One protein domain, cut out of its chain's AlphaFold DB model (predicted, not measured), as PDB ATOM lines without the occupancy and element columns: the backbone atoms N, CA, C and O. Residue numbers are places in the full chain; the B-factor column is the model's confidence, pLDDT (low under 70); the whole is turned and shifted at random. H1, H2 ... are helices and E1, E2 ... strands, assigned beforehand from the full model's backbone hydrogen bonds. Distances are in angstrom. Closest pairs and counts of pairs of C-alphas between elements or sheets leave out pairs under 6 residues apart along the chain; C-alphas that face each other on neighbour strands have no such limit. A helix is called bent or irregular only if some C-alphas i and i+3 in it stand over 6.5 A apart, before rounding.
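Overview. This is residues 170 to 312 of the 567 residues of the protein "Hedgehog protein" of Phallusia mammillata (UniProt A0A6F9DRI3). What would one see first? A strongly twisted sheet of five strands has the two longer helices, H1 and H3, packed together over one face at a steep tilt to each other, while the long unnamed stretch of residues 170 to 203 passes round the outside from edge strand E4, with which residues 170 to 171 pair, to edge strand E1. What is it made of? The printed part has 143 residues, with named elements in the order E1 H1 E2 H2 E3 H3 E4 E5 H4; the class is mixed, helices and strands, with 65 residues, under half, in named elements. The mixed sheet runs E1 E2 E3 E5 E4, with E1 and E2 parallel and the other neighbours antiparallel. How compact is it? It is compact and rounded, with a radius of gyration of the C-alphas of 13.8 A and spans of 36 by 35 by 27 A.

Along the chain. Where are the strands? E1 is residues 204 to 206, beginning at C-alpha (112.902, 89.704, 135.562); E2 is 241 to 245, 12.4 A long. E3 is 264 to 269, 16.8 A; E5 is 299 to 303, 13.0 A; E4 is 291 to 296, 15.1 A. Where are the helices? H1 is residues 220 to 237, 25.1 A, and H3 is 274 to 286, 19.0 A and irregular, with C-alphas 275 and 278 7.3 A apart. H2 is 258 to 261, and H4 is 307 to 311, ending at C-alpha (96.225, 96.123, 116.137).

Arrangement. How do the strands pair? N 205 and O 241 of E1 and E2 are 2.9 A apart, and N 242 and O 268 of E2 and E3 2.8 A, within hydrogen-bond range. So are N 265 and O 302 of E3 and E5, 2.8 A, and N 293 and O 301 of the hairpin E4 and E5, 2.8 A. Which helices are on the sheet? H1, over E2 and E3 at a height of 8.9 A, and H3, over E5 at 7.7 A, run along the strands on the same face, making two layers, helices on one face of a sheet. They touch, by residues 229 to 237 alone of H1, at a steep tilt of 50 degrees, opposite ways; the closest C-alphas, of Leu 229 and Ala 284, are 5.8 A apart. H2 only grazes the sheet with residues 258 to 259, and H4 is not on it. How do the connections run? E1, H1, E2 form a strand-helix-strand unit, parallel neighbours joined through a helix, with a left-handed crossover; E3, H3, E4 form a split one, with E5 between its strands, right-handed. Are the helix backbones complete? Every O i to N i+4 pair is within range in H1 and H4, 7 of 9 in H3, and H2 is too short for one.

Size, cuts and confidence. How large is it? The farthest C-alphas, of Asp 273 and Asn 312, are 38.8 A apart, and the printed part has no cut. Which links are long? Those from E1 to H1 and E2 to H2. Where is confidence low? Residues 179 to 180 and 308 to 312 are under 70.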
ATOM      1  N   PHE A 170     122.787 101.519 117.337       94.25
ATOM      2  CA  PHE A 170     121.395 101.089 117.409       94.25
ATOM      3  C   PHE A 170     120.985 100.255 116.190       94.25
ATOM      4  O   PHE A 170     121.554 100.383 115.097       94.25
ATOM      5  N   LEU A 171     119.987  99.396 116.390       85.12
ATOM      6  CA  LEU A 171     119.345  98.580 115.369       85.12
ATOM      7  C   LEU A 171     117.815  98.734 115.426       85.12
ATOM      8  O   LEU A 171     117.262  98.715 116.520       85.12
ATOM      9  N   PRO A 172     117.132  98.811 114.269       83.12
ATOM     10  CA  PRO A 172     117.719  99.045 112.948       83.12
ATOM     11  C   PRO A 172     118.398 100.428 112.897       83.12
ATOM     12  O   PRO A 172     118.148 101.271 113.752       83.12
ATOM     13  N   ARG A 173     119.282 100.679 111.917       86.12
ATOM     14  CA  ARG A 173     120.079 101.928 111.814       86.12
ATOM     15  C   ARG A 173     119.255 103.135 111.328       86.12
ATOM     16  O   ARG A 173     119.653 103.841 110.405       86.12
ATOM     17  N   TYR A 174     118.109 103.348 111.954       84.56
ATOM     18  CA  TYR A 174     117.213 104.481 111.777       84.56
ATOM     19  C   TYR A 174     116.935 105.106 113.146       84.56
ATOM     20  O   TYR A 174     117.231 104.504 114.179       84.56
ATOM     21  N   SER A 175     116.376 106.316 113.164       86.81
ATOM     22  CA  SER A 175     115.942 106.931 114.417       86.81
ATOM     23  C   SER A 175     114.867 106.079 115.092       86.81
ATOM     24  O   SER A 175     114.051 105.453 114.414       86.81
ATOM     25  N   GLU A 176     114.844 106.085 116.421       91.62
ATOM     26  CA  GLU A 176     113.873 105.338 117.228       91.62
ATOM     27  C   GLU A 176     112.425 105.595 116.784       91.62
ATOM     28  O   GLU A 176     111.649 104.670 116.557       91.62
ATOM     29  N   GLN A 177     112.091 106.866 116.568       86.12
ATOM     30  CA  GLN A 177     110.747 107.302 116.184       86.12
ATOM     31  C   GLN A 177     110.435 107.104 114.698       86.12
ATOM     32  O   GLN A 177     109.351 107.461 114.236       86.12
ATOM     33  N   SER A 178     111.378 106.569 113.917       72.94
ATOM     34  CA  SER A 178     111.118 106.279 112.512       72.94
ATOM     35  C   SER A 178     110.062 105.177 112.384       72.94
ATOM     36  O   SER A 178     110.067 104.228 113.171       72.94
ATOM     37  N   PRO A 179     109.194 105.217 111.359       67.00
ATOM     38  CA  PRO A 179     108.164 104.197 111.191       67.00
ATOM     39  C   PRO A 179     108.677 102.792 110.861       67.00
ATOM     40  O   PRO A 179     107.880 101.861 110.805       67.00
ATOM     41  N   ILE A 180     109.981 102.611 110.620       59.88
ATOM     42  CA  ILE A 180     110.636 101.300 110.459       59.88
ATOM     43  C   ILE A 180     111.195 100.749 111.774       59.88
ATOM     44  O   ILE A 180     111.361  99.539 111.890       59.88
ATOM     45  N   ALA A 181     111.418 101.620 112.756       81.88
ATOM     46  CA  ALA A 181     111.796 101.285 114.121       81.88
ATOM     47  C   ALA A 181     110.534 101.239 115.007       81.88
ATOM     48  O   ALA A 181     109.533 100.619 114.628       81.88
ATOM     49  N   SER A 182     110.557 101.921 116.151       87.44
ATOM     50  CA  SER A 182     109.451 101.982 117.104       87.44
ATOM     51  C   SER A 182     108.335 102.929 116.656       87.44
ATOM     52  O   SER A 182     107.211 102.795 117.114       87.44
ATOM     53  N   GLY A 183     108.566 103.842 115.712       83.94
ATOM     54  CA  GLY A 183     107.530 104.755 115.219       83.94
ATOM     55  C   GLY A 183     107.251 105.941 116.154       83.94
ATOM     56  O   GLY A 183     107.835 106.041 117.234       83.94
ATOM     57  N   PRO A 184     106.386 106.881 115.736       85.25
ATOM     58  CA  PRO A 184     106.263 108.180 116.386       85.25
ATOM     59  C   PRO A 184     105.680 108.095 117.802       85.25
ATOM     60  O   PRO A 184     104.938 107.168 118.149       85.25
ATOM     61  N   VAL A 185     105.989 109.125 118.592       89.12
ATOM     62  CA  VAL A 185     105.343 109.418 119.878       89.12
ATOM     63  C   VAL A 185     103.874 109.769 119.602       89.12
ATOM     64  O   VAL A 185     103.580 110.606 118.745       89.12
ATOM     65  N   LYS A 186     102.952 109.094 120.283       87.38
ATOM     66  CA  LYS A 186     101.501 109.325 120.245       87.38
ATOM     67  C   LYS A 186     101.063 110.308 121.332       87.38
ATOM     68  O   LYS A 186     100.129 111.076 121.110       87.38
ATOM     69  N   GLY A 187     101.738 110.292 122.477       86.12
ATOM     70  CA  GLY A 187     101.455 111.143 123.626       86.12
ATOM     71  C   GLY A 187     101.563 110.383 124.953       86.12
ATOM     72  O   GLY A 187     101.348 109.171 124.983       86.12
ATOM     73  N   PRO A 188     101.876 111.091 126.050       90.31
ATOM     74  CA  PRO A 188     102.104 110.497 127.363       90.31
ATOM     75  C   PRO A 188     100.867 109.749 127.870       90.31
ATOM     76  O   PRO A 188      99.725 110.190 127.718       90.31
ATOM     77  N   VAL A 189     101.102 108.597 128.493       91.12
ATOM     78  CA  VAL A 189     100.059 107.721 129.026       91.12
ATOM     79  C   VAL A 189     100.057 107.824 130.543       91.12
ATOM     80  O   VAL A 189     101.090 107.672 131.184       91.12
ATOM     81  N   HIS A 190      98.890 108.045 131.147       88.44
ATOM     82  CA  HIS A 190      98.772 108.071 132.604       88.44
ATOM     83  C   HIS A 190      99.016 106.692 133.231       88.44
ATOM     84  O   HIS A 190      98.564 105.677 132.700       88.44
ATOM     85  N   PHE A 191      99.610 106.673 134.430       86.50
ATOM     86  CA  PHE A 191      99.942 105.449 135.169       86.50
ATOM     87  C   PHE A 191      98.782 104.449 135.262       86.50
ATOM     88  O   PHE A 191      98.981 103.267 135.014       86.50
ATOM     89  N   ASN A 192      97.556 104.907 135.554       85.00
ATOM     90  CA  ASN A 192      96.358 104.063 135.711       85.00
ATOM     91  C   ASN A 192      95.613 103.762 134.395       85.00
ATOM     92  O   ASN A 192      94.488 103.262 134.418       85.00
ATOM     93  N   SER A 193      96.203 104.083 133.244       85.44
ATOM     94  CA  SER A 193      95.603 103.802 131.941       85.44
ATOM     95  C   SER A 193      95.440 102.299 131.709       85.44
ATOM     96  O   SER A 193      96.297 101.494 132.079       85.44
ATOM     97  N   THR A 194      94.361 101.924 131.020       85.44
ATOM     98  CA  THR A 194      94.119 100.549 130.553       85.44
ATOM     99  C   THR A 194      95.057 100.132 129.421       85.44
ATOM    100  O   THR A 194      95.088  98.960 129.069       85.44
ATOM    101  N   GLN A 195      95.803 101.079 128.842       84.88
ATOM    102  CA  GLN A 195      96.802 100.821 127.799       84.88
ATOM    103  C   GLN A 195      98.078 100.168 128.348       84.88
ATOM    104  O   GLN A 195      98.860  99.619 127.580       84.88
ATOM    105  N   LEU A 196      98.298 100.234 129.665       91.44
ATOM    106  CA  LEU A 196      99.476  99.676 130.320       91.44
ATOM    107  C   LEU A 196      99.096  98.443 131.139       91.44
ATOM    108  O   LEU A 196      98.155  98.462 131.944       91.44
ATOM    109  N   VAL A 197      99.886  97.391 130.981       91.38
ATOM    110  CA  VAL A 197      99.842  96.171 131.784       91.38
ATOM    111  C   VAL A 197     100.934  96.210 132.845       91.38
ATOM    112  O   VAL A 197     101.943  96.894 132.694       91.38
ATOM    113  N   THR A 198     100.713  95.498 133.949       92.69
ATOM    114  CA  THR A 198     101.702  95.379 135.024       92.69
ATOM    115  C   THR A 198     102.358  94.010 134.952       92.69
ATOM    116  O   THR A 198     101.693  92.995 135.167       92.69
ATOM    117  N   VAL A 199     103.665  93.981 134.702       87.75
ATOM    118  CA  VAL A 199     104.424  92.739 134.556       87.75
ATOM    119  C   VAL A 199     104.803  92.179 135.928       87.75
ATOM    120  O   VAL A 199     105.612  92.744 136.671       87.75
ATOM    121  N   ILE A 200     104.225  91.025 136.266       86.81
ATOM    122  CA  ILE A 200     104.484  90.308 137.519       86.81
ATOM    123  C   ILE A 200     105.130  88.964 137.182       86.81
ATOM    124  O   ILE A 200     104.455  87.974 136.908       86.81
ATOM    125  N   THR A 201     106.461  88.926 137.201       83.94
ATOM    126  CA  THR A 201     107.248  87.714 136.936       83.94
ATOM    127  C   THR A 201     108.466  87.634 137.849       83.94
ATOM    128  O   THR A 201     108.991  88.651 138.298       83.94
ATOM    129  N   THR A 202     108.935  86.415 138.115       87.31
ATOM    130  CA  THR A 202     110.173  86.149 138.867       87.31
ATOM    131  C   THR A 202     111.409  86.054 137.968       87.31
ATOM    132  O   THR A 202     112.532  85.995 138.474       87.31
ATOM    133  N   MET A 203     111.216  86.009 136.643       83.06
ATOM    134  CA  MET A 203     112.301  85.915 135.655       83.06
ATOM    135  C   MET A 203     113.060  87.233 135.474       83.06
ATOM    136  O   MET A 203     114.235  87.222 135.109       83.06
ATOM    137  N   ILE A 204     112.389  88.350 135.751       93.81
ATOM    138  CA  ILE A 204     112.902  89.704 135.562       93.81
ATOM    139  C   ILE A 204     113.078  90.353 136.929       93.81
ATOM    140  O   ILE A 204     112.198  90.283 137.789       93.81
ATOM    141  N   VAL A 205     114.230  90.983 137.132       95.31
ATOM    142  CA  VAL A 205     114.501  91.824 138.299       95.31
ATOM    143  C   VAL A 205     114.134  93.259 137.936       95.31
ATOM    144  O   VAL A 205     114.680  93.803 136.990       95.31
ATOM    145  N   PHE A 206     113.231  93.885 138.677       95.69
ATOM    146  CA  PHE A 206     112.914  95.304 138.494       95.69
ATOM    147  C   PHE A 206     113.667  96.113 139.546       95.69
ATOM    148  O   PHE A 206     113.792  95.643 140.681       95.69
ATOM    149  N   LYS A 207     114.224  97.260 139.150       92.31
ATOM    150  CA  LYS A 207     114.901  98.192 140.055       92.31
ATOM    151  C   LYS A 207     113.879  98.808 141.012       92.31
ATOM    152  O   LYS A 207     114.025  98.565 142.205       92.31
ATOM    153  N   ASP A 208     112.819  99.419 140.475       84.31
ATOM    154  CA  ASP A 208     111.639  99.909 141.210       84.31
ATOM    155  C   ASP A 208     112.051 100.696 142.468       84.31
ATOM    156  O   ASP A 208     111.590 100.422 143.581       84.31
ATOM    157  N   ASP A 209     112.991 101.635 142.294       82.00
ATOM    158  CA  ASP A 209     113.533 102.460 143.386       82.00
ATOM    159  C   ASP A 209     112.460 103.432 143.920       82.00
ATOM    160  O   ASP A 209     112.526 103.900 145.060       82.00
ATOM    161  N   GLU A 210     111.453 103.698 143.097       80.25
ATOM    162  CA  GLU A 210     110.315 104.579 143.309       80.25
ATOM    163  C   GLU A 210     109.231 103.922 144.189       80.25
ATOM    164  O   GLU A 210     108.350 104.607 144.717       80.25
ATOM    165  N   ALA A 211     109.310 102.597 144.391       80.44
ATOM    166  CA  ALA A 211     108.394 101.784 145.198       80.44
ATOM    167  C   ALA A 211     106.904 101.911 144.807       80.44
ATOM    168  O   ALA A 211     106.006 101.688 145.627       80.44
ATOM    169  N   ASN A 212     106.635 102.257 143.552       81.06
ATOM    170  CA  ASN A 212     105.307 102.525 142.998       81.06
ATOM    171  C   ASN A 212     104.987 101.648 141.772       81.06
ATOM    172  O   ASN A 212     103.919 101.804 141.180       81.06
ATOM    173  N   MET A 213     105.852 100.679 141.442       86.94
ATOM    174  CA  MET A 213     105.696  99.737 140.330       86.94
ATOM    175  C   MET A 213     105.745 100.378 138.936       86.94
ATOM    176  O   MET A 213     105.302  99.744 137.977       86.94
ATOM    177  N   GLU A 214     106.277 101.593 138.792       90.12
ATOM    178  CA  GLU A 214     106.406 102.284 137.498       90.12
ATOM    179  C   GLU A 214     107.234 101.472 136.497       90.12
ATOM    180  O   GLU A 214     106.755 101.171 135.400       90.12
ATOM    181  N   ASP A 215     108.365 100.926 136.947       93.25
ATOM    182  CA  ASP A 215     109.229 100.020 136.177       93.25
ATOM    183  C   ASP A 215     108.539  98.740 135.681       93.25
ATOM    184  O   ASP A 215     109.058  98.023 134.821       93.25
ATOM    185  N   ARG A 216     107.371  98.406 136.233       94.50
ATOM    186  CA  ARG A 216     106.595  97.213 135.867       94.50
ATOM    187  C   ARG A 216     105.472  97.527 134.891       94.50
ATOM    188  O   ARG A 216     104.835  96.586 134.414       94.50
ATOM    189  N   ARG A 217     105.187  98.806 134.633       94.19
ATOM    190  CA  ARG A 217     104.131  99.247 133.720       94.19
ATOM    191  C   ARG A 217     104.710  99.393 132.319       94.19
ATOM    192  O   ARG A 217     105.703 100.080 132.118       94.19
ATOM    193  N   MET A 218     104.080  98.746 131.349       95.50
ATOM    194  CA  MET A 218     104.448  98.844 129.934       95.50
ATOM    195  C   MET A 218     103.265  98.449 129.047       95.50
ATOM    196  O   MET A 218     102.257  97.954 129.554       95.50
ATOM    197  N   THR A 219     103.349  98.682 127.739       94.31
ATOM    198  CA  THR A 219     102.316  98.215 126.799       94.31
ATOM    199  C   THR A 219     102.351  96.694 126.643       94.31
ATOM    200  O   THR A 219     103.329  96.039 127.025       94.31
ATOM    201  N   LYS A 220     101.292  96.103 126.077       85.94
ATOM    202  CA  LYS A 220     101.186  94.646 125.956       85.94
ATOM    203  C   LYS A 220     102.280  94.076 125.052       85.94
ATOM    204  O   LYS A 220     102.919  93.090 125.411       85.94
ATOM    205  N   ARG A 221     102.574  94.756 123.940       85.75
ATOM    206  CA  ARG A 221     103.686  94.387 123.058       85.75
ATOM    207  C   ARG A 221     105.026  94.406 123.785       85.75
ATOM    208  O   ARG A 221     105.845  93.505 123.606       85.75
ATOM    209  N   CYS A 222     105.260  95.447 124.581       94.69
ATOM    210  CA  CYS A 222     106.505  95.594 125.322       94.69
ATOM    211  C   CYS A 222     106.677  94.447 126.328       94.69
ATOM    212  O   CYS A 222     107.751  93.849 126.379       94.69
ATOM    213  N   GLU A 223     105.606  94.073 127.041       92.00
ATOM    214  CA  GLU A 223     105.590  92.903 127.929       92.00
ATOM    215  C   GLU A 223     105.999  91.627 127.183       92.00
ATOM    216  O   GLU A 223     106.894  90.913 127.639       92.00
ATOM    217  N   ASP A 224     105.392  91.355 126.027       82.69
ATOM    218  CA  ASP A 224     105.640  90.119 125.279       82.69
ATOM    219  C   ASP A 224     107.107  90.025 124.817       82.69
ATOM    220  O   ASP A 224     107.772  89.005 125.027       82.69
ATOM    221  N   LYS A 225     107.664  91.116 124.268       88.62
ATOM    222  CA  LYS A 225     109.074  91.160 123.835       88.62
ATOM    223  C   LYS A 225     110.046  91.086 125.011       88.62
ATOM    224  O   LYS A 225     111.079  90.412 124.926       88.62
ATOM    225  N   LEU A 226     109.703  91.707 126.137       93.56
ATOM    226  CA  LEU A 226     110.507  91.665 127.352       93.56
ATOM    227  C   LEU A 226     110.546  90.259 127.973       93.56
ATOM    228  O   LEU A 226     111.611  89.806 128.403       93.56
ATOM    229  N   LEU A 227     109.419  89.543 127.995       83.56
ATOM    230  CA  LEU A 227     109.350  88.162 128.484       83.56
ATOM    231  C   LEU A 227     110.136  87.199 127.580       83.56
ATOM    232  O   LEU A 227     110.894  86.369 128.095       83.56
ATOM    233  N   SER A 228     110.042  87.357 126.255       82.00
ATOM    234  CA  SER A 228     110.869  86.614 125.291       82.00
ATOM    235  C   SER A 228     112.361  86.857 125.512       82.00
ATOM    236  O   SER A 228     113.152  85.912 125.574       82.00
ATOM    237  N   LEU A 229     112.761  88.113 125.732       91.94
ATOM    238  CA  LEU A 229     114.145  88.445 126.053       91.94
ATOM    239  C   LEU A 229     114.600  87.819 127.377       91.94
ATOM    240  O   LEU A 229     115.705  87.284 127.452       91.94
ATOM    241  N   ALA A 230     113.767  87.842 128.420       84.69
ATOM    242  CA  ALA A 230     114.110  87.247 129.711       84.69
ATOM    243  C   ALA A 230     114.405  85.739 129.595       84.69
ATOM    244  O   ALA A 230     115.336  85.235 130.238       84.69
ATOM    245  N   LEU A 231     113.666  85.029 128.735       78.25
ATOM    246  CA  LEU A 231     113.937  83.629 128.395       78.25
ATOM    247  C   LEU A 231     115.287  83.467 127.683       78.25
ATOM    248  O   LEU A 231     116.086  82.616 128.081       78.25
ATOM    249  N   LEU A 232     115.578  84.300 126.677       82.69
ATOM    250  CA  LEU A 232     116.855  84.259 125.955       82.69
ATOM    251  C   LEU A 232     118.051  84.561 126.865       82.69
ATOM    252  O   LEU A 232     119.045  83.845 126.816       82.69
ATOM    253  N   VAL A 233     117.952  85.570 127.732       91.31
ATOM    254  CA  VAL A 233     119.018  85.935 128.682       91.31
ATOM    255  C   VAL A 233     119.285  84.802 129.672       91.31
ATOM    256  O   VAL A 233     120.443  84.484 129.944       91.31
ATOM    257  N   THR A 234     118.232  84.147 130.163       87.00
ATOM    258  CA  THR A 234     118.382  82.994 131.061       87.00
ATOM    259  C   THR A 234     119.119  81.846 130.365       87.00
ATOM    260  O   THR A 234     120.014  81.246 130.956       87.00
ATOM    261  N   ASN A 235     118.792  81.576 129.099       84.31
ATOM    262  CA  ASN A 235     119.357  80.455 128.345       84.31
ATOM    263  C   ASN A 235     120.778  80.716 127.819       84.31
ATOM    264  O   ASN A 235     121.630  79.835 127.898       84.31
ATOM    265  N   GLU A 236     121.033  81.901 127.263       89.62
ATOM    266  CA  GLU A 236     122.275  82.213 126.539       89.62
ATOM    267  C   GLU A 236     123.331  82.886 127.427       89.62
ATOM    268  O   GLU A 236     124.527  82.731 127.185       89.62
ATOM    269  N   LEU A 237     122.911  83.631 128.456       89.50
ATOM    270  CA  LEU A 237     123.808  84.378 129.349       89.50
ATOM    271  C   LEU A 237     123.851  83.817 130.777       89.50
ATOM    272  O   LEU A 237     124.630  84.314 131.589       89.50
ATOM    273  N   ASN A 238     123.031  82.806 131.099       90.94
ATOM    274  CA  ASN A 238     122.917  82.213 132.440       90.94
ATOM    275  C   ASN A 238     122.782  83.276 133.556       90.94
ATOM    276  O   ASN A 238     123.351  83.161 134.641       90.94
ATOM    277  N   SER A 239     122.057  84.353 133.256       93.38
ATOM    278  CA  SER A 239     121.805  85.488 134.145       93.38
ATOM    279  C   SER A 239     120.320  85.843 134.098       93.38
ATOM    280  O   SER A 239     119.560  85.269 133.320       93.38
ATOM    281  N   ARG A 240     119.885  86.786 134.934       94.25
ATOM    282  CA  ARG A 240     118.520  87.325 134.875       94.25
ATOM    283  C   ARG A 240     118.525  88.698 134.232       94.25
ATOM    284  O   ARG A 240     119.416  89.510 134.497       94.25
ATOM    285  N   LEU A 241     117.503  88.946 133.423       97.06
ATOM    286  CA  LEU A 241     117.230  90.270 132.892       97.06
ATOM    287  C   LEU A 241     116.859  91.200 134.048       97.06
ATOM    288  O   LEU A 241     116.098  90.816 134.941       97.06
ATOM    289  N   ARG A 242     117.405  92.412 134.032       97.31
ATOM    290  CA  ARG A 242     117.056  93.464 134.974       97.31
ATOM    291  C   ARG A 242     116.553  94.690 134.223       97.31
ATOM    292  O   ARG A 242     117.232  95.164 133.321       97.31
ATOM    293  N   VAL A 243     115.384  95.186 134.605       97.69
ATOM    294  CA  VAL A 243     114.800  96.438 134.109       97.69
ATOM    295  C   VAL A 243     115.143  97.535 135.109       97.69
ATOM    296  O   VAL A 243     114.966  97.342 136.315       97.69
ATOM    297  N   THR A 244     115.699  98.637 134.615       94.94
ATOM    298  CA  THR A 244     116.042  99.810 135.429       94.94
ATOM    299  C   THR A 244     115.099 100.979 135.270       94.94
ATOM    300  O   THR A 244     115.087 101.802 136.171       94.94
ATOM    301  N   GLU A 245     114.431 101.060 134.124       95.50
ATOM    302  CA  GLU A 245     113.442 102.084 133.803       95.50
ATOM    303  C   GLU A 245     112.453 101.470 132.800       95.50
ATOM    304  O   GLU A 245     112.887 100.773 131.872       95.50
ATOM    305  N   ALA A 246     111.151 101.714 132.951       95.12
ATOM    306  CA  ALA A 246     110.131 101.332 131.967       95.12
ATOM    307  C   ALA A 246     109.172 102.492 131.677       95.12
ATOM    308  O   ALA A 246     109.558 103.450 131.010       95.12
ATOM    309  N   TRP A 247     107.923 102.434 132.147       95.75
ATOM    310  CA  TRP A 247     107.055 103.602 132.101       95.75
ATOM    311  C   TRP A 247     107.554 104.658 133.086       95.75
ATOM    312  O   TRP A 247     107.784 104.343 134.249       95.75
ATOM    313  N   ALA A 248     107.658 105.902 132.626       91.50
ATOM    314  CA  ALA A 248     108.079 107.029 133.448       91.50
ATOM    315  C   ALA A 248     107.090 108.200 133.316       91.50
ATOM    316  O   ALA A 248     106.510 108.393 132.240       91.50
ATOM    317  N   PRO A 249     106.901 109.017 134.367       88.06
ATOM    318  CA  PRO A 249     106.085 110.223 134.287       88.06
ATOM    319  C   PRO A 249     106.747 111.309 133.424       88.06
ATOM    320  O   PRO A 249     107.963 111.339 133.234       88.06
ATOM    321  N   GLU A 250     105.935 112.236 132.908       82.69
ATOM    322  CA  GLU A 250     106.426 113.370 132.119       82.69
ATOM    323  C   GLU A 250     107.491 114.182 132.874       82.69
ATOM    324  O   GLU A 250     107.331 114.509 134.050       82.69
ATOM    325  N   GLY A 251     108.566 114.548 132.171       82.31
ATOM    326  CA  GLY A 251     109.675 115.334 132.717       82.31
ATOM    327  C   GLY A 251     110.885 114.510 133.167       82.31
ATOM    328  O   GLY A 251     111.947 115.093 133.378       82.31
ATOM    329  N   SER A 252     110.769 113.179 133.244       82.38
ATOM    330  CA  SER A 252     111.893 112.289 133.589       82.38
ATOM    331  C   SER A 252     112.895 112.079 132.443       82.38
ATOM    332  O   SER A 252     114.050 111.735 132.678       82.38
ATOM    333  N   HIS A 253     112.488 112.325 131.195       88.06
ATOM    334  CA  HIS A 253     113.297 112.117 129.991       88.06
ATOM    335  C   HIS A 253     113.227 113.313 129.020       88.06
ATOM    336  O   HIS A 253     112.589 114.337 129.270       88.06
ATOM    337  N   GLY A 254     113.875 113.190 127.856       86.81
ATOM    338  CA  GLY A 254     113.693 114.141 126.757       86.81
ATOM    339  C   GLY A 254     112.228 114.222 126.285       86.81
ATOM    340  O   GLY A 254     111.459 113.287 126.502       86.81
ATOM    341  N   PRO A 255     111.829 115.311 125.604       82.81
ATOM    342  CA  PRO A 255     110.424 115.603 125.282       82.81
ATOM    343  C   PRO A 255     109.735 114.547 124.404       82.81
ATOM    344  O   PRO A 255     108.519 114.421 124.455       82.81
ATOM    345  N   ASN A 256     110.494 113.761 123.638       86.06
ATOM    346  CA  ASN A 256     109.952 112.759 122.718       86.06
ATOM    347  C   ASN A 256     110.273 111.317 123.169       86.06
ATOM    348  O   ASN A 256     110.526 110.450 122.336       86.06
ATOM    349  N   SER A 257     110.347 111.065 124.477       94.31
ATOM    350  CA  SER A 257     110.675 109.739 125.014       94.31
ATOM    351  C   SER A 257     109.497 108.767 124.924       94.31
ATOM    352  O   SER A 257     108.383 109.100 125.330       94.31
ATOM    353  N   LEU A 258     109.751 107.535 124.469       96.12
ATOM    354  CA  LEU A 258     108.757 106.455 124.468       96.12
ATOM    355  C   LEU A 258     108.515 105.842 125.862       96.12
ATOM    356  O   LEU A 258     107.536 105.113 126.045       96.12
ATOM    357  N   HIS A 259     109.335 106.188 126.863       96.38
ATOM    358  CA  HIS A 259     109.095 105.829 128.267       96.38
ATOM    359  C   HIS A 259     107.782 106.426 128.795       96.38
ATOM    360  O   HIS A 259     107.063 105.769 129.542       96.38
ATOM    361  N   TYR A 260     107.388 107.615 128.324       95.19
ATOM    362  CA  TYR A 260     106.121 108.251 128.715       95.19
ATOM    363  C   TYR A 260     104.880 107.469 128.273       95.19
ATOM    364  O   TYR A 260     103.788 107.659 128.807       95.19
ATOM    365  N   GLU A 261     105.035 106.577 127.296       94.50
ATOM    366  CA  GLU A 261     103.965 105.735 126.757       94.50
ATOM    367  C   GLU A 261     104.048 104.291 127.261       94.50
ATOM    368  O   GLU A 261     103.227 103.463 126.875       94.50
ATOM    369  N   GLY A 262     105.058 103.963 128.079       95.62
ATOM    370  CA  GLY A 262     105.346 102.592 128.506       95.62
ATOM    371  C   GLY A 262     105.770 101.683 127.349       95.62
ATOM    372  O   GLY A 262     105.569 100.472 127.407       95.62
ATOM    373  N   ARG A 263     106.316 102.265 126.273       96.44
ATOM    374  CA  ARG A 263     106.759 101.558 125.059       96.44
ATOM    375  C   ARG A 263     108.270 101.353 125.002       96.44
ATOM    376  O   ARG A 263     108.764 100.798 124.023       96.44
ATOM    377  N   ALA A 264     108.997 101.817 126.010       97.75
ATOM    378  CA  ALA A 264     110.439 101.684 126.110       97.75
ATOM    379  C   ALA A 264     110.849 101.143 127.476       97.75
ATOM    380  O   ALA A 264     110.141 101.322 128.467       97.75
ATOM    381  N   VAL A 265     111.995 100.471 127.495       97.94
ATOM    382  CA  VAL A 265     112.618  99.901 128.682       97.94
ATOM    383  C   VAL A 265     114.131 100.065 128.601       97.94
ATOM    384  O   VAL A 265     114.749  99.773 127.573       97.94
ATOM    385  N   ASP A 266     114.731 100.462 129.717       97.69
ATOM    386  CA  ASP A 266     116.173 100.414 129.910       97.69
ATOM    387  C   ASP A 266     116.516  99.152 130.699       97.69
ATOM    388  O   ASP A 266     116.001  98.905 131.796       97.69
ATOM    389  N   ILE A 267     117.385  98.325 130.124       97.88
ATOM    390  CA  ILE A 267     117.694  96.993 130.639       97.88
ATOM    391  C   ILE A 267     119.188  96.790 130.883       97.88
ATOM    392  O   ILE A 267     120.054  97.314 130.184       97.88
ATOM    393  N   ASN A 268     119.502  95.944 131.858       96.94
ATOM    394  CA  ASN A 268     120.827  95.387 132.085       96.94
ATOM    395  C   ASN A 268     120.736  93.953 132.627       96.94
ATOM    396  O   ASN A 268     119.684  93.312 132.608       96.94
ATOM    397  N   LEU A 269     121.871  93.408 133.059       96.38
ATOM    398  CA  LEU A 269     121.945  92.082 133.658       96.38
ATOM    399  C   LEU A 269     121.973  92.196 135.179       96.38
ATOM    400  O   LEU A 269     122.742  92.982 135.733       96.38
ATOM    401  N   ALA A 270     121.216  91.338 135.859       93.50
ATOM    402  CA  ALA A 270     121.236  91.243 137.318       93.50
ATOM    403  C   ALA A 270     122.616  90.836 137.871       93.50
ATOM    404  O   ALA A 270     122.931  91.142 139.017       93.50
ATOM    405  N   SER A 271     123.448  90.171 137.060       91.25
ATOM    406  CA  SER A 271     124.843  89.860 137.396       91.25
ATOM    407  C   SER A 271     125.755  91.092 137.444       91.25
ATOM    408  O   SER A 271     126.853  90.998 137.980       91.25
ATOM    409  N   GLY A 272     125.338  92.225 136.863       89.38
ATOM    410  CA  GLY A 272     126.166  93.426 136.729       89.38
ATOM    411  C   GLY A 272     127.280  93.316 135.679       89.38
ATOM    412  O   GLY A 272     128.088  94.231 135.561       89.38
ATOM    413  N   ASP A 273     127.333  92.227 134.905       90.44
ATOM    414  CA  ASP A 273     128.373  92.021 133.894       90.44
ATOM    415  C   ASP A 273     128.141  92.892 132.648       90.44
ATOM    416  O   ASP A 273     127.321  92.582 131.781       90.44
ATOM    417  N   THR A 274     128.906  93.977 132.542       92.19
ATOM    418  CA  THR A 274     128.868  94.900 131.399       92.19
ATOM    419  C   THR A 274     129.534  94.338 130.144       92.19
ATOM    420  O   THR A 274     129.274  94.825 129.043       92.19
ATOM    421  N   SER A 275     130.395  93.320 130.263       92.50
ATOM    422  CA  SER A 275     131.092  92.742 129.102       92.50
ATOM    423  C   SER A 275     130.132  92.015 128.155       92.50
ATOM    424  O   SER A 275     130.349  91.985 126.942       92.50
ATOM    425  N   SER A 276     129.013  91.533 128.699       94.12
ATOM    426  CA  SER A 276     127.948  90.851 127.969       94.12
ATOM    427  C   SER A 276     126.943  91.798 127.297       94.12
ATOM    428  O   SER A 276     126.071  91.332 126.567       94.12
ATOM    429  N   TYR A 277     127.046  93.121 127.473       95.75
ATOM    430  CA  TYR A 277     126.072  94.091 126.940       95.75
ATOM    431  C   TYR A 277     125.960  94.127 125.407       95.75
ATOM    432  O   TYR A 277     124.833  94.157 124.913       95.75
ATOM    433  N   PRO A 278     127.058  94.043 124.622       95.81
ATOM    434  CA  PRO A 278     126.958  93.878 123.170       95.81
ATOM    435  C   PRO A 278     126.104  92.674 122.764       95.81
ATOM    436  O   PRO A 278     125.384  92.722 121.766       95.81
ATOM    437  N   PHE A 279     126.191  91.585 123.537       95.00
ATOM    438  CA  PHE A 279     125.420  90.376 123.288       95.00
ATOM    439  C   PHE A 279     123.985  90.499 123.813       95.00
ATOM    440  O   PHE A 279     123.067  90.092 123.111       95.00
ATOM    441  N   LEU A 280     123.764  91.138 124.965       96.44
ATOM    442  CA  LEU A 280     122.428  91.471 125.468       96.44
ATOM    443  C   LEU A 280     121.640  92.312 124.455       96.44
ATOM    444  O   LEU A 280     120.493  91.988 124.168       96.44
ATOM    445  N   ALA A 281     122.260  93.339 123.867       96.56
ATOM    446  CA  ALA A 281     121.633  94.164 122.837       96.56
ATOM    447  C   ALA A 281     121.248  93.342 121.597       96.56
ATOM    448  O   ALA A 281     120.155  93.497 121.055       96.56
ATOM    449  N   ARG A 282     122.109  92.406 121.179       93.88
ATOM    450  CA  ARG A 282     121.768  91.453 120.116       93.88
ATOM    451  C   ARG A 282     120.565  90.591 120.496       93.88
ATOM    452  O   ARG A 282     119.659  90.457 119.686       93.88
ATOM    453  N   LEU A 283     120.550  90.030 121.707       92.88
ATOM    454  CA  LEU A 283     119.437  89.203 122.176       92.88
ATOM    455  C   LEU A 283     118.133  89.997 122.251       92.88
ATOM    456  O   LEU A 283     117.097  89.445 121.915       92.88
ATOM    457  N   ALA A 284     118.170  91.274 122.640       95.25
ATOM    458  CA  ALA A 284     116.990  92.138 122.629       95.25
ATOM    459  C   ALA A 284     116.450  92.331 121.207       95.25
ATOM    460  O   ALA A 284     115.254  92.193 120.965       95.25
ATOM    461  N   TYR A 285     117.333  92.563 120.237       91.62
ATOM    462  CA  TYR A 285     116.912  92.684 118.845       91.62
ATOM    463  C   TYR A 285     116.370  91.352 118.295       91.62
ATOM    464  O   TYR A 285     115.331  91.325 117.639       91.62
ATOM    465  N   ASP A 286     117.021  90.232 118.625       83.12
ATOM    466  CA  ASP A 286     116.575  88.884 118.249       83.12
ATOM    467  C   ASP A 286     115.269  88.476 118.963       83.12
ATOM    468  O   ASP A 286     114.492  87.708 118.402       83.12
ATOM    469  N   ALA A 287     114.992  89.021 120.155       82.38
ATOM    470  CA  ALA A 287     113.726  88.865 120.874       82.38
ATOM    471  C   ALA A 287     112.568  89.639 120.227       82.38
ATOM    472  O   ALA A 287     111.429  89.481 120.652       82.38
ATOM    473  N   GLY A 288     112.843  90.477 119.220       81.62
ATOM    474  CA  GLY A 288     111.827  91.181 118.445       81.62
ATOM    475  C   GLY A 288     111.472  92.577 118.955       81.62
ATOM    476  O   GLY A 288     110.397  93.068 118.610       81.62
ATOM    477  N   PHE A 289     112.336  93.224 119.747       93.31
ATOM    478  CA  PHE A 289     112.216  94.667 119.988       93.31
ATOM    479  C   PHE A 289     112.371  95.440 118.668       93.31
ATOM    480  O   PHE A 289     113.244  95.131 117.855       93.31
ATOM    481  N   ASP A 290     111.518  96.444 118.448       88.38
ATOM    482  CA  ASP A 290     111.471  97.182 117.178       88.38
ATOM    483  C   ASP A 290     112.656  98.145 117.020       88.38
ATOM    484  O   ASP A 290     113.084  98.432 115.898       88.38
ATOM    485  N   TRP A 291     113.205  98.619 118.140       95.19
ATOM    486  CA  TRP A 291     114.433  99.397 118.187       95.19
ATOM    487  C   TRP A 291     115.252  99.049 119.430       95.19
ATOM    488  O   TRP A 291     114.718  98.937 120.531       95.19
ATOM    489  N   VAL A 292     116.559  98.875 119.252       97.75
ATOM    490  CA  VAL A 292     117.507  98.552 120.322       97.75
ATOM    491  C   VAL A 292     118.735  99.431 120.185       97.75
ATOM    492  O   VAL A 292     119.366  99.460 119.130       97.75
ATOM    493  N   HIS A 293     119.117 100.100 121.265       97.38
ATOM    494  CA  HIS A 293     120.247 101.016 121.322       97.38
ATOM    495  C   HIS A 293     121.139 100.696 122.507       97.38
ATOM    496  O   HIS A 293     120.700 100.648 123.655       97.38
ATOM    497  N   TYR A 294     122.434 100.532 122.248       96.81
ATOM    498  CA  TYR A 294     123.418 100.493 123.323       96.81
ATOM    499  C   TYR A 294     123.688 101.927 123.804       96.81
ATOM    500  O   TYR A 294     124.738 102.508 123.527       96.81
ATOM    501  N   ALA A 295     122.716 102.491 124.521       89.31
ATOM    502  CA  ALA A 295     122.655 103.903 124.879       89.31
ATOM    503  C   ALA A 295     123.795 104.353 125.794       89.31
ATOM    504  O   ALA A 295     124.458 105.363 125.538       89.31
ATOM    505  N   SER A 296     124.064 103.592 126.854       91.94
ATOM    506  CA  SER A 296     125.044 103.957 127.874       91.94
ATOM    507  C   SER A 296     125.826 102.741 128.349       91.94
ATOM    508  O   SER A 296     125.432 101.610 128.103       91.94
ATOM    509  N   LYS A 297     126.915 102.947 129.097       90.31
ATOM    510  CA  LYS A 297     127.678 101.840 129.709       90.31
ATOM    511  C   LYS A 297     126.885 101.048 130.759       90.31
ATOM    512  O   LYS A 297     127.360 100.004 131.191       90.31
ATOM    513  N   ASN A 298     125.715 101.543 131.169       91.62
ATOM    514  CA  ASN A 298     124.963 101.033 132.316       91.62
ATOM    515  C   ASN A 298     123.652 100.337 131.922       91.62
ATOM    516  O   ASN A 298     123.079  99.623 132.747       91.62
ATOM    517  N   HIS A 299     123.176 100.540 130.693       95.56
ATOM    518  CA  HIS A 299     121.964  99.903 130.188       95.56
ATOM    519  C   HIS A 299     121.936  99.863 128.656       95.56
ATOM    520  O   HIS A 299     122.586 100.658 127.967       95.56
ATOM    521  N   ILE A 300     121.120  98.951 128.140       97.88
ATOM    522  CA  ILE A 300     120.646  98.924 126.761       97.88
ATOM    523  C   ILE A 300     119.230  99.492 126.764       97.88
ATOM    524  O   ILE A 300     118.405  99.061 127.560       97.88
ATOM    525  N   HIS A 301     118.963 100.435 125.874       98.00
ATOM    526  CA  HIS A 301     117.636 100.985 125.666       98.00
ATOM    527  C   HIS A 301     116.918 100.167 124.591       98.00
ATOM    528  O   HIS A 301     117.494  99.887 123.536       98.00
ATOM    529  N   CYS A 302     115.682  99.760 124.850       98.06
ATOM    530  CA  CYS A 302     114.866  98.991 123.916       98.06
ATOM    531  C   CYS A 302     113.469  99.597 123.843       98.06
ATOM    532  O   CYS A 302     112.884  99.913 124.875       98.06
ATOM    533  N   SER A 303     112.899  99.700 122.646       97.75
ATOM    534  CA  SER A 303     111.538 100.198 122.483       97.75
ATOM    535  C   SER A 303     110.747  99.450 121.418       97.75
ATOM    536  O   SER A 303     111.286  98.678 120.616       97.75
ATOM    537  N   VAL A 304     109.428  99.621 121.486       94.12
ATOM    538  CA  VAL A 304     108.457  98.945 120.631       94.12
ATOM    539  C   VAL A 304     107.490  99.923 119.965       94.12
ATOM    540  O   VAL A 304     107.258 101.059 120.405       94.12
ATOM    541  N   ARG A 305     106.875  99.456 118.884       89.00
ATOM    542  CA  ARG A 305     105.713 100.086 118.255       89.00
ATOM    543  C   ARG A 305     104.539 100.190 119.218       89.00
ATOM    544  O   ARG A 305     104.449  99.452 120.193       89.00
ATOM    545  N   SER A 306     103.643 101.133 118.940       85.69
ATOM    546  CA  SER A 306     102.403 101.263 119.701       85.69
ATOM    547  C   SER A 306     101.536 100.022 119.494       85.69
ATOM    548  O   SER A 306     101.400  99.557 118.362       85.69
ATOM    549  N   ASP A 307     100.887  99.544 120.556       75.62
ATOM    550  CA  ASP A 307      99.899  98.464 120.472       75.62
ATOM    551  C   ASP A 307      98.778  98.808 119.468       75.62
ATOM    552  O   ASP A 307      98.289  97.935 118.766       75.62
ATOM    553  N   GLN A 308      98.437 100.094 119.297       64.88
ATOM    554  CA  GLN A 308      97.468 100.540 118.285       64.88
ATOM    555  C   GLN A 308      97.993 100.406 116.849       64.88
ATOM    556  O   GLN A 308      97.221 100.175 115.915       64.88
ATOM    557  N   ASP A 309      99.302 100.583 116.650       58.12
ATOM    558  CA  ASP A 309      99.932 100.347 115.354       58.12
ATOM    559  C   ASP A 309     100.016  98.835 115.091       58.12
ATOM    560  O   ASP A 309      99.854  98.428 113.944       58.12
ATOM    561  N   GLU A 310     100.179  98.005 116.133       49.72
ATOM    562  CA  GLU A 310     100.064  96.547 116.044       49.72
ATOM    563  C   GLU A 310      98.646  96.056 115.803       49.72
ATOM    564  O   GLU A 310      98.488  95.242 114.917       49.72
ATOM    565  N   ASP A 311      97.599  96.546 116.455       43.09
ATOM    566  CA  ASP A 311      96.225  96.123 116.137       43.09
ATOM    567  C   ASP A 311      95.848  96.459 114.678       43.09
ATOM    568  O   ASP A 311      95.063  95.757 114.039       43.09
ATOM    569  N   ASN A 312      96.495  97.482 114.107       42.72
ATOM    570  CA  ASN A 312      96.418  97.845 112.692       42.72
ATOM    571  C   ASN A 312      97.412  97.095 111.771       42.72
ATOM    572  O   ASN A 312      97.276  97.212 110.543       42.72
TER     573      ASN A 312